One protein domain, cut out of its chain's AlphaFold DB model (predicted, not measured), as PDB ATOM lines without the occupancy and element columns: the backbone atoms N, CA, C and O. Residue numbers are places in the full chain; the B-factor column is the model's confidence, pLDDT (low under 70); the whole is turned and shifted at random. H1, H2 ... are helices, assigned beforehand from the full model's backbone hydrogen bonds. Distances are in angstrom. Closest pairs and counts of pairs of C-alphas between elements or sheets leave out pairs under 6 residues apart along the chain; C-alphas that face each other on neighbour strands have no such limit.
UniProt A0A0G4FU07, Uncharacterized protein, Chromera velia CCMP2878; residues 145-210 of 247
ATOM      1  N   ARG A 145    -103.725 175.276 -63.465       78.62
ATOM      2  CA  ARG A 145    -102.875 175.338 -64.654       78.62
ATOM      3  C   ARG A 145    -101.416 175.293 -64.247       78.62
ATOM      4  O   ARG A 145    -100.945 176.162 -63.524       78.62
ATOM      5  N   ILE A 146    -100.731 174.289 -64.773       80.75
ATOM      6  CA  ILE A 146     -99.285 174.170 -64.735       80.75
ATOM      7  C   ILE A 146     -98.776 174.981 -65.928       80.75
ATOM      8  O   ILE A 146     -98.847 174.522 -67.072       80.75
ATOM      9  N   ASP A 147     -98.303 176.196 -65.659       87.06
ATOM     10  CA  ASP A 147     -97.725 177.093 -66.670       87.06
ATOM     11  C   ASP A 147     -96.182 176.982 -66.745       87.06
ATOM     12  O   ASP A 147     -95.580 177.449 -67.712       87.06
ATOM     13  N   GLU A 148     -95.535 176.296 -65.790       85.81
ATOM     14  CA  GLU A 148     -94.080 176.070 -65.770       85.81
ATOM     15  C   GLU A 148     -93.661 174.665 -66.244       85.81
ATOM     16  O   GLU A 148     -94.181 173.635 -65.809       85.81
ATOM     17  N   ILE A 149     -92.633 174.618 -67.101       88.88
ATOM     18  CA  ILE A 149     -92.091 173.373 -67.668       88.88
ATOM     19  C   ILE A 149     -91.443 172.462 -66.621       88.88
ATOM     20  O   ILE A 149     -91.580 171.243 -66.706       88.88
ATOM     21  N   GLU A 150     -90.790 173.021 -65.603       89.12
ATOM     22  CA  GLU A 150     -90.143 172.226 -64.554       89.12
ATOM     23  C   GLU A 150     -91.167 171.613 -63.587       89.12
ATOM     24  O   GLU A 150     -91.026 170.451 -63.207       89.12
ATOM     25  N   GLU A 151     -92.267 172.309 -63.280       80.62
ATOM     26  CA  GLU A 151     -93.381 171.705 -62.537       80.62
ATOM     27  C   GLU A 151     -94.041 170.582 -63.361       80.62
ATOM     28  O   GLU A 151     -94.296 169.489 -62.847       80.62
ATOM     29  N   ALA A 152     -94.219 170.785 -64.672       79.94
ATOM     30  CA  ALA A 152     -94.707 169.746 -65.581       79.94
ATOM     31  C   ALA A 152     -93.782 168.506 -65.617       79.94
ATOM     32  O   ALA A 152     -94.276 167.375 -65.681       79.94
ATOM     33  N   ARG A 153     -92.452 168.677 -65.514       82.06
ATOM     34  CA  ARG A 153     -91.501 167.557 -65.338       82.06
ATOM     35  C   ARG A 153     -91.707 166.839 -64.007       82.06
ATOM     36  O   ARG A 153     -91.788 165.611 -64.007       82.06
ATOM     37  N   VAL A 154     -91.831 167.582 -62.903       77.31
ATOM     38  CA  VAL A 154     -92.064 167.012 -61.564       77.31
ATOM     39  C   VAL A 154     -93.350 166.187 -61.541       77.31
ATOM     40  O   VAL A 154     -93.332 165.061 -61.049       77.31
ATOM     41  N   TRP A 155     -94.444 166.668 -62.139       74.25
ATOM     42  CA  TRP A 155     -95.675 165.879 -62.270       74.25
ATOM     43  C   TRP A 155     -95.507 164.635 -63.151       74.25
ATOM     44  O   TRP A 155     -96.069 163.586 -62.832       74.25
ATOM     45  N   HIS A 156     -94.713 164.698 -64.225       74.81
ATOM     46  CA  HIS A 156     -94.450 163.532 -65.074       74.81
ATOM     47  C   HIS A 156     -93.665 162.438 -64.338       74.81
ATOM     48  O   HIS A 156     -94.031 161.263 -64.408       74.81
ATOM     49  N   GLU A 157     -92.618 162.817 -63.602       70.38
ATOM     50  CA  GLU A 157     -91.812 161.885 -62.809       70.38
ATOM     51  C   GLU A 157     -92.581 161.354 -61.589       70.38
ATOM     52  O   GLU A 157     -92.590 160.145 -61.356       70.38
ATOM     53  N   ARG A 158     -93.308 162.222 -60.870       69.94
ATOM     54  CA  ARG A 158     -94.122 161.856 -59.697       69.94
ATOM     55  C   ARG A 158     -95.243 160.871 -60.029       69.94
ATOM     56  O   ARG A 158     -95.534 159.999 -59.216       69.94
ATOM     57  N   LEU A 159     -95.877 161.013 -61.194       63.88
ATOM     58  CA  LEU A 159     -96.876 160.053 -61.669       63.88
ATOM     59  C   LEU A 159     -96.221 158.772 -62.218       63.88
ATOM     60  O   LEU A 159     -96.824 157.706 -62.156       63.88
ATOM     61  N   GLY A 160     -95.018 158.858 -62.799       62.44
ATOM     62  CA  GLY A 160     -94.350 157.737 -63.476       62.44
ATOM     63  C   GLY A 160     -95.047 157.272 -64.767       62.44
ATOM     64  O   GLY A 160     -94.616 156.311 -65.414       62.44
ATOM     65  N   ILE A 161     -96.127 157.955 -65.169       65.81
ATOM     66  CA  ILE A 161     -96.971 157.614 -66.318       65.81
ATOM     67  C   ILE A 161     -96.270 158.069 -67.603       65.81
ATOM     68  O   ILE A 161     -96.589 159.084 -68.222       65.81
ATOM     69  N   HIS A 162     -95.304 157.261 -68.034       74.94
ATOM     70  CA  HIS A 162     -94.641 157.363 -69.335       74.94
ATOM     71  C   HIS A 162     -95.555 156.853 -70.474       74.94
ATOM     72  O   HIS A 162     -95.191 155.917 -71.201       74.94
ATOM     73  N   SER A 163     -96.768 157.416 -70.568       67.88
ATOM     74  CA  SER A 163     -97.732 157.256 -71.667       67.88
ATOM     75  C   SER A 163     -97.472 158.307 -72.760       67.88
ATOM     76  O   SER A 163     -96.549 159.101 -72.645       67.88
ATOM     77  N   GLY A 164     -98.219 158.311 -73.869       73.81
ATOM     78  CA  GLY A 164     -98.066 159.354 -74.898       73.81
ATOM     79  C   GLY A 164     -98.487 160.741 -74.389       73.81
ATOM     80  O   GLY A 164     -99.390 160.823 -73.568       73.81
ATOM     81  N   ALA A 165     -97.899 161.823 -74.917       81.50
ATOM     82  CA  ALA A 165     -98.132 163.204 -74.449       81.50
ATOM     83  C   ALA A 165     -99.614 163.575 -74.263       81.50
ATOM     84  O   ALA A 165     -99.974 164.181 -73.261       81.50
ATOM     85  N   GLU A 166    -100.479 163.171 -75.196       80.00
ATOM     86  CA  GLU A 166    -101.920 163.426 -75.112       80.00
ATOM     87  C   GLU A 166    -102.614 162.584 -74.029       80.00
ATOM     88  O   GLU A 166    -103.478 163.092 -73.328       80.00
ATOM     89  N   ALA A 167    -102.202 161.328 -73.832       72.19
ATOM     90  CA  ALA A 167    -102.723 160.492 -72.751       72.19
ATOM     91  C   ALA A 167    -102.293 161.035 -71.379       72.19
ATOM     92  O   ALA A 167    -103.119 161.144 -70.483       72.19
ATOM     93  N   TRP A 168    -101.032 161.458 -71.236       78.81
ATOM     94  CA  TRP A 168    -100.535 162.109 -70.020       78.81
ATOM     95  C   TRP A 168    -101.266 163.435 -69.733       78.81
ATOM     96  O   TRP A 168    -101.639 163.697 -68.592       78.81
ATOM     97  N   ARG A 169    -101.552 164.234 -70.773       81.88
ATOM     98  CA  ARG A 169    -102.359 165.463 -70.669       81.88
ATOM     99  C   ARG A 169    -103.801 165.187 -70.220       81.88
ATOM    100  O   ARG A 169    -104.349 165.990 -69.472       81.88
ATOM    101  N   LEU A 170    -104.405 164.082 -70.663       73.38
ATOM    102  CA  LEU A 170    -105.737 163.656 -70.218       73.38
ATOM    103  C   LEU A 170    -105.713 163.198 -68.752       73.38
ATOM    104  O   LEU A 170    -106.472 163.737 -67.961       73.38
ATOM    105  N   THR A 171    -104.763 162.343 -68.354       70.19
ATOM    106  CA  THR A 171    -104.621 161.914 -66.948       70.19
ATOM    107  C   THR A 171    -104.383 163.083 -65.983       70.19
ATOM    108  O   THR A 171    -104.839 163.043 -64.841       70.19
ATOM    109  N   LEU A 172    -103.692 164.141 -66.422       66.75
ATOM    110  CA  LEU A 172    -103.598 165.384 -65.653       66.75
ATOM    111  C   LEU A 172    -104.952 166.101 -65.562       66.75
ATOM    112  O   LEU A 172    -105.339 166.493 -64.464       66.75
ATOM    113  N   ALA A 173    -105.693 166.223 -66.668       72.56
ATOM    114  CA  ALA A 173    -107.008 166.867 -66.678       72.56
ATOM    115  C   ALA A 173    -108.017 166.153 -65.760       72.56
ATOM    116  O   ALA A 173    -108.747 166.827 -65.034       72.56
ATOM    117  N   ASP A 174    -107.993 164.817 -65.725       65.88
ATOM    118  CA  ASP A 174    -108.800 163.994 -64.813       65.88
ATOM    119  C   ASP A 174    -108.444 164.254 -63.333       65.88
ATOM    120  O   ASP A 174    -109.306 164.207 -62.458       65.88
ATOM    121  N   ALA A 175    -107.181 164.594 -63.051       64.56
ATOM    122  CA  ALA A 175    -106.693 165.010 -61.734       64.56
ATOM    123  C   ALA A 175    -106.881 166.519 -61.444       64.56
ATOM    124  O   ALA A 175    -106.364 167.020 -60.445       64.56
ATOM    125  N   GLY A 176    -107.594 167.262 -62.302       67.62
ATOM    126  CA  GLY A 176    -107.814 168.708 -62.167       67.62
ATOM    127  C   GLY A 176    -106.631 169.593 -62.592       67.62
ATOM    128  O   GLY A 176    -106.672 170.803 -62.377       67.62
ATOM    129  N   LEU A 177    -105.594 169.018 -63.205       75.38
ATOM    130  CA  LEU A 177    -104.370 169.700 -63.634       75.38
ATOM    131  C   LEU A 177    -104.387 169.966 -65.149       75.38
ATOM    132  O   LEU A 177    -104.726 169.093 -65.946       75.38
ATOM    133  N   GLN A 178    -103.972 171.153 -65.590       80.88
ATOM    134  CA  GLN A 178    -103.874 171.487 -67.018       80.88
ATOM    135  C   GLN A 178    -102.446 171.846 -67.431       80.88
ATOM    136  O   GLN A 178    -101.898 172.837 -66.967       80.88
ATOM    137  N   VAL A 179    -101.896 171.084 -68.385       85.75
ATOM    138  CA  VAL A 179    -100.683 171.423 -69.154       85.75
ATOM    139  C   VAL A 179    -101.036 171.688 -70.617       85.75
ATOM    140  O   VAL A 179    -101.966 171.090 -71.174       85.75
ATOM    141  N   THR A 180    -100.266 172.550 -71.282       91.81
ATOM    142  CA  THR A 180    -100.425 172.784 -72.726       91.81
ATOM    143  C   THR A 180     -99.943 171.582 -73.551       91.81
ATOM    144  O   THR A 180     -99.082 170.810 -73.126       91.81
ATOM    145  N   GLN A 181    -100.462 171.430 -74.774       92.12
ATOM    146  CA  GLN A 181    -100.032 170.362 -75.687       92.12
ATOM    147  C   GLN A 181     -98.534 170.459 -76.040       92.12
ATOM    148  O   GLN A 181     -97.867 169.435 -76.176       92.12
ATOM    149  N   ALA A 182     -97.998 171.681 -76.155       93.69
ATOM    150  CA  ALA A 182     -96.578 171.922 -76.404       93.69
ATOM    151  C   ALA A 182     -95.716 171.471 -75.213       93.69
ATOM    152  O   ALA A 182     -94.756 170.727 -75.403       93.69
ATOM    153  N   MET A 183     -96.120 171.829 -73.990       94.38
ATOM    154  CA  MET A 183     -95.457 171.409 -72.752       94.38
ATOM    155  C   MET A 183     -95.440 169.883 -72.605       94.38
ATOM    156  O   MET A 183     -94.389 169.283 -72.387       94.38
ATOM    157  N   ALA A 184     -96.589 169.234 -72.821       89.56
ATOM    158  CA  ALA A 184     -96.695 167.778 -72.800       89.56
ATOM    159  C   ALA A 184     -95.815 167.107 -73.868       89.56
ATOM    160  O   ALA A 184     -95.240 166.048 -73.613       89.56
ATOM    161  N   ALA A 185     -95.664 167.714 -75.049       91.94
ATOM    162  CA  ALA A 185     -94.747 167.225 -76.074       91.94
ATOM    163  C   ALA A 185     -93.269 167.393 -75.671       91.94
ATOM    164  O   ALA A 185     -92.481 166.479 -75.913       91.94
ATOM    165  N   GLU A 186     -92.889 168.504 -75.033       94.25
ATOM    166  CA  GLU A 186     -91.507 168.767 -74.610       94.25
ATOM    167  C   GLU A 186     -91.054 167.851 -73.463       94.25
ATOM    168  O   GLU A 186     -90.002 167.208 -73.567       94.25
ATOM    169  N   VAL A 187     -91.863 167.712 -72.405       89.94
ATOM    170  CA  VAL A 187     -91.591 166.786 -71.286       89.94
ATOM    171  C   VAL A 187     -91.408 165.358 -71.817       89.94
ATOM    172  O   VAL A 187     -90.443 164.666 -71.484       89.94
ATOM    173  N   MET A 188     -92.270 164.942 -72.747       86.69
ATOM    174  CA  MET A 188     -92.193 163.635 -73.403       86.69
ATOM    175  C   MET A 188     -91.012 163.468 -74.365       86.69
ATOM    176  O   MET A 188     -90.530 162.346 -74.543       86.69
ATOM    177  N   ALA A 189     -90.553 164.548 -75.002       89.50
ATOM    178  CA  ALA A 189     -89.386 164.541 -75.881       89.50
ATOM    179  C   ALA A 189     -88.063 164.517 -75.101       89.50
ATOM    180  O   ALA A 189     -87.070 163.998 -75.611       89.50
ATOM    181  N   THR A 190     -88.049 165.041 -73.875       91.12
ATOM    182  CA  THR A 190     -86.857 165.137 -73.013       91.12
ATOM    183  C   THR A 190     -86.736 163.984 -72.007       91.12
ATOM    184  O   THR A 190     -85.620 163.627 -71.628       91.12
ATOM    185  N   CYS A 191     -87.834 163.317 -71.630       86.75
ATOM    186  CA  CYS A 191     -87.786 162.134 -70.768       86.75
ATOM    187  C   CYS A 191     -87.143 160.913 -71.465       86.75
ATOM    188  O   CYS A 191     -87.681 160.359 -72.430       86.75
ATOM    189  N   ARG A 192     -86.019 160.423 -70.921       86.25
ATOM    190  CA  ARG A 192     -85.259 159.266 -71.441       86.25
ATOM    191  C   ARG A 192     -86.101 157.989 -71.562       86.25
ATOM    192  O   ARG A 192     -86.011 157.297 -72.578       86.25
ATOM    193  N   THR A 193     -86.940 157.681 -70.571       80.50
ATOM    194  CA  THR A 193     -87.814 156.493 -70.590       80.50
ATOM    195  C   THR A 193     -88.826 156.569 -71.734       80.50
ATOM    196  O   THR A 193     -89.059 155.590 -72.446       80.50
ATOM    197  N   CYS A 194     -89.383 157.758 -71.966       82.50
ATOM    198  CA  CYS A 194     -90.321 158.027 -73.049       82.50
ATOM    199  C   CYS A 194     -89.658 157.930 -74.428       82.50
ATOM    200  O   CYS A 194     -90.214 157.290 -75.324       82.50
ATOM    201  N   GLN A 195     -88.445 158.471 -74.586       83.50
ATOM    202  CA  GLN A 195     -87.634 158.291 -75.797       83.50
ATOM    203  C   GLN A 195     -87.387 156.803 -76.098       83.50
ATOM    204  O   GLN A 195     -87.607 156.362 -77.227       83.50
ATOM    205  N   GLN A 196     -86.984 156.013 -75.095       78.81
ATOM    206  CA  GLN A 196     -86.720 154.577 -75.250       78.81
ATOM    207  C   GLN A 196     -87.981 153.791 -75.638       78.81
ATOM    208  O   GLN A 196     -87.953 153.046 -76.621       78.81
ATOM    209  N   LYS A 197     -89.112 154.007 -74.945       78.56
ATOM    210  CA  LYS A 197     -90.404 153.395 -75.313       78.56
ATOM    211  C   LYS A 197     -90.818 153.766 -76.742       78.56
ATOM    212  O   LYS A 197     -91.219 152.894 -77.512       78.56
ATOM    213  N   GLN A 198     -90.675 155.035 -77.137       77.12
ATOM    214  CA  GLN A 198     -90.960 155.460 -78.510       77.12
ATOM    215  C   GLN A 198     -90.025 154.814 -79.539       77.12
ATOM    216  O   GLN A 198     -90.496 154.445 -80.614       77.12
ATOM    217  N   ALA A 199     -88.732 154.657 -79.243       78.62
ATOM    218  CA  ALA A 199     -87.784 153.996 -80.138       78.62
ATOM    219  C   ALA A 199     -88.175 152.529 -80.384       78.62
ATOM    220  O   ALA A 199     -88.294 152.119 -81.538       78.62
ATOM    221  N   VAL A 200     -88.488 151.772 -79.324       77.25
ATOM    222  CA  VAL A 200     -88.971 150.383 -79.435       77.25
ATOM    223  C   VAL A 200     -90.262 150.308 -80.258       77.25
ATOM    224  O   VAL A 200     -90.347 149.515 -81.195       77.25
ATOM    225  N   LEU A 201     -91.243 151.178 -79.993       74.31
ATOM    226  CA  LEU A 201     -92.498 151.217 -80.758       74.31
ATOM    227  C   LEU A 201     -92.294 151.595 -82.236       74.31
ATOM    228  O   LEU A 201     -93.015 151.089 -83.099       74.31
ATOM    229  N   ARG A 202     -91.313 152.451 -82.561       78.12
ATOM    230  CA  ARG A 202     -90.930 152.756 -83.951       78.12
ATOM    231  C   ARG A 202     -90.297 151.534 -84.625       78.12
ATOM    232  O   ARG A 202     -90.709 151.203 -85.734       78.12
ATOM    233  N   SER A 203     -89.388 150.830 -83.949       74.00
ATOM    234  CA  SER A 203     -88.755 149.604 -84.461       74.00
ATOM    235  C   SER A 203     -89.759 148.470 -84.684       74.00
ATOM    236  O   SER A 203     -89.752 147.857 -85.749       74.00
ATOM    237  N   LEU A 204     -90.689 148.238 -83.751       71.75
ATOM    238  CA  LEU A 204     -91.764 147.247 -83.915       71.75
ATOM    239  C   LEU A 204     -92.689 147.597 -85.092       71.75
ATOM    240  O   LEU A 204     -93.045 146.727 -85.887       71.75
ATOM    241  N   ARG A 205     -93.035 148.882 -85.271       76.00
ATOM    242  CA  ARG A 205     -93.810 149.352 -86.436       76.00
ATOM    243  C   ARG A 205     -93.033 149.237 -87.753       76.00
ATOM    244  O   ARG A 205     -93.661 149.032 -88.789       76.00
ATOM    245  N   ALA A 206     -91.705 149.355 -87.736       74.94
ATOM    246  CA  ALA A 206     -90.865 149.110 -88.907       74.94
ATOM    247  C   ALA A 206     -90.832 147.613 -89.259       74.94
ATOM    248  O   ALA A 206     -91.194 147.255 -90.377       74.94
ATOM    249  N   ALA A 207     -90.538 146.743 -88.288       70.50
ATOM    250  CA  ALA A 207     -90.541 145.287 -88.454       70.50
ATOM    251  C   ALA A 207     -91.920 144.719 -88.854       70.50
ATOM    252  O   ALA A 207     -92.000 143.727 -89.567       70.50
ATOM    253  N   SER A 208     -93.016 145.367 -88.447       64.19
ATOM    254  CA  SER A 208     -94.378 145.026 -88.888       64.19
ATOM    255  C   SER A 208     -94.677 145.471 -90.331       64.19
ATOM    256  O   SER A 208     -95.409 144.784 -91.047       64.19
ATOM    257  N   LYS A 209     -94.107 146.597 -90.787       61.53
ATOM    258  CA  LYS A 209     -94.211 147.065 -92.184       61.53
ATOM    259  C   LYS A 209     -93.327 146.267 -93.139       61.53
ATOM    260  O   LYS A 209     -93.702 146.083 -94.299       61.53
ATOM    261  N   GLU A 210     -92.187 145.782 -92.660       56.66
ATOM    262  CA  GLU A 210     -91.371 144.770 -93.323       56.66
ATOM    263  C   GLU A 210     -92.133 143.437 -93.330       56.66
ATOM    264  O   GLU A 210     -91.898 142.555 -92.507       56.66
TER     265      GLU A 210
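Overview. This is residues 145 to 210 of the 247 residues of an uncharacterized protein of Chromera velia CCMP2878 (UniProt A0A0G4FU07). Helix H4 is an arm whose residues 199 to 209 stick out from a compact head, where H1 and H2 pack on H3. The printed part has 66 residues with four named helices, H1 to H4 in order, and is all helix. It is only just compact, close to loose, with a radius of gyration of the C-alphas of 13.0 A, and spans 43 by 20 by 19 A.

Arrangement. Start at H4, residues 192 to 209: with residues 194 to 195 alone it only just touches H3, residues 181 to 190, only at the corner, with 3 pairs of C-alphas within 8 A, the closest being Met 188 and Cys 194 at 5.9 A. H3, the hub, touches H1, residues 149 to 159, closest at C-alphas Arg 153 and Val 187, 6.0 A. H3 touches H2, residues 165 to 174, at a steep tilt of 59 degrees, opposite ways; the closest C-alphas, Ala 165 and Ala 184, are 5.1 A apart. H4 is apart from H1 and H2. Every O i to N i+4 pair is within hydrogen-bond range in H1, H2, H3 and H4.

Along the chain. Find C-alpha 192 at (-85.259, 159.266, -71.441); H4 runs 25.7 A to C-alpha 209 at (-94.211, 147.065, -92.184). H1 spans 15.4 A; H2 and H3 each span 14.4 A.

Size, cuts and confidence. The farthest C-alphas, Arg 145 and Glu 210, are 43.5 A apart. The printed part has no cut and no long link; pLDDT is under 70 at 12 residues, among them 208 to 210.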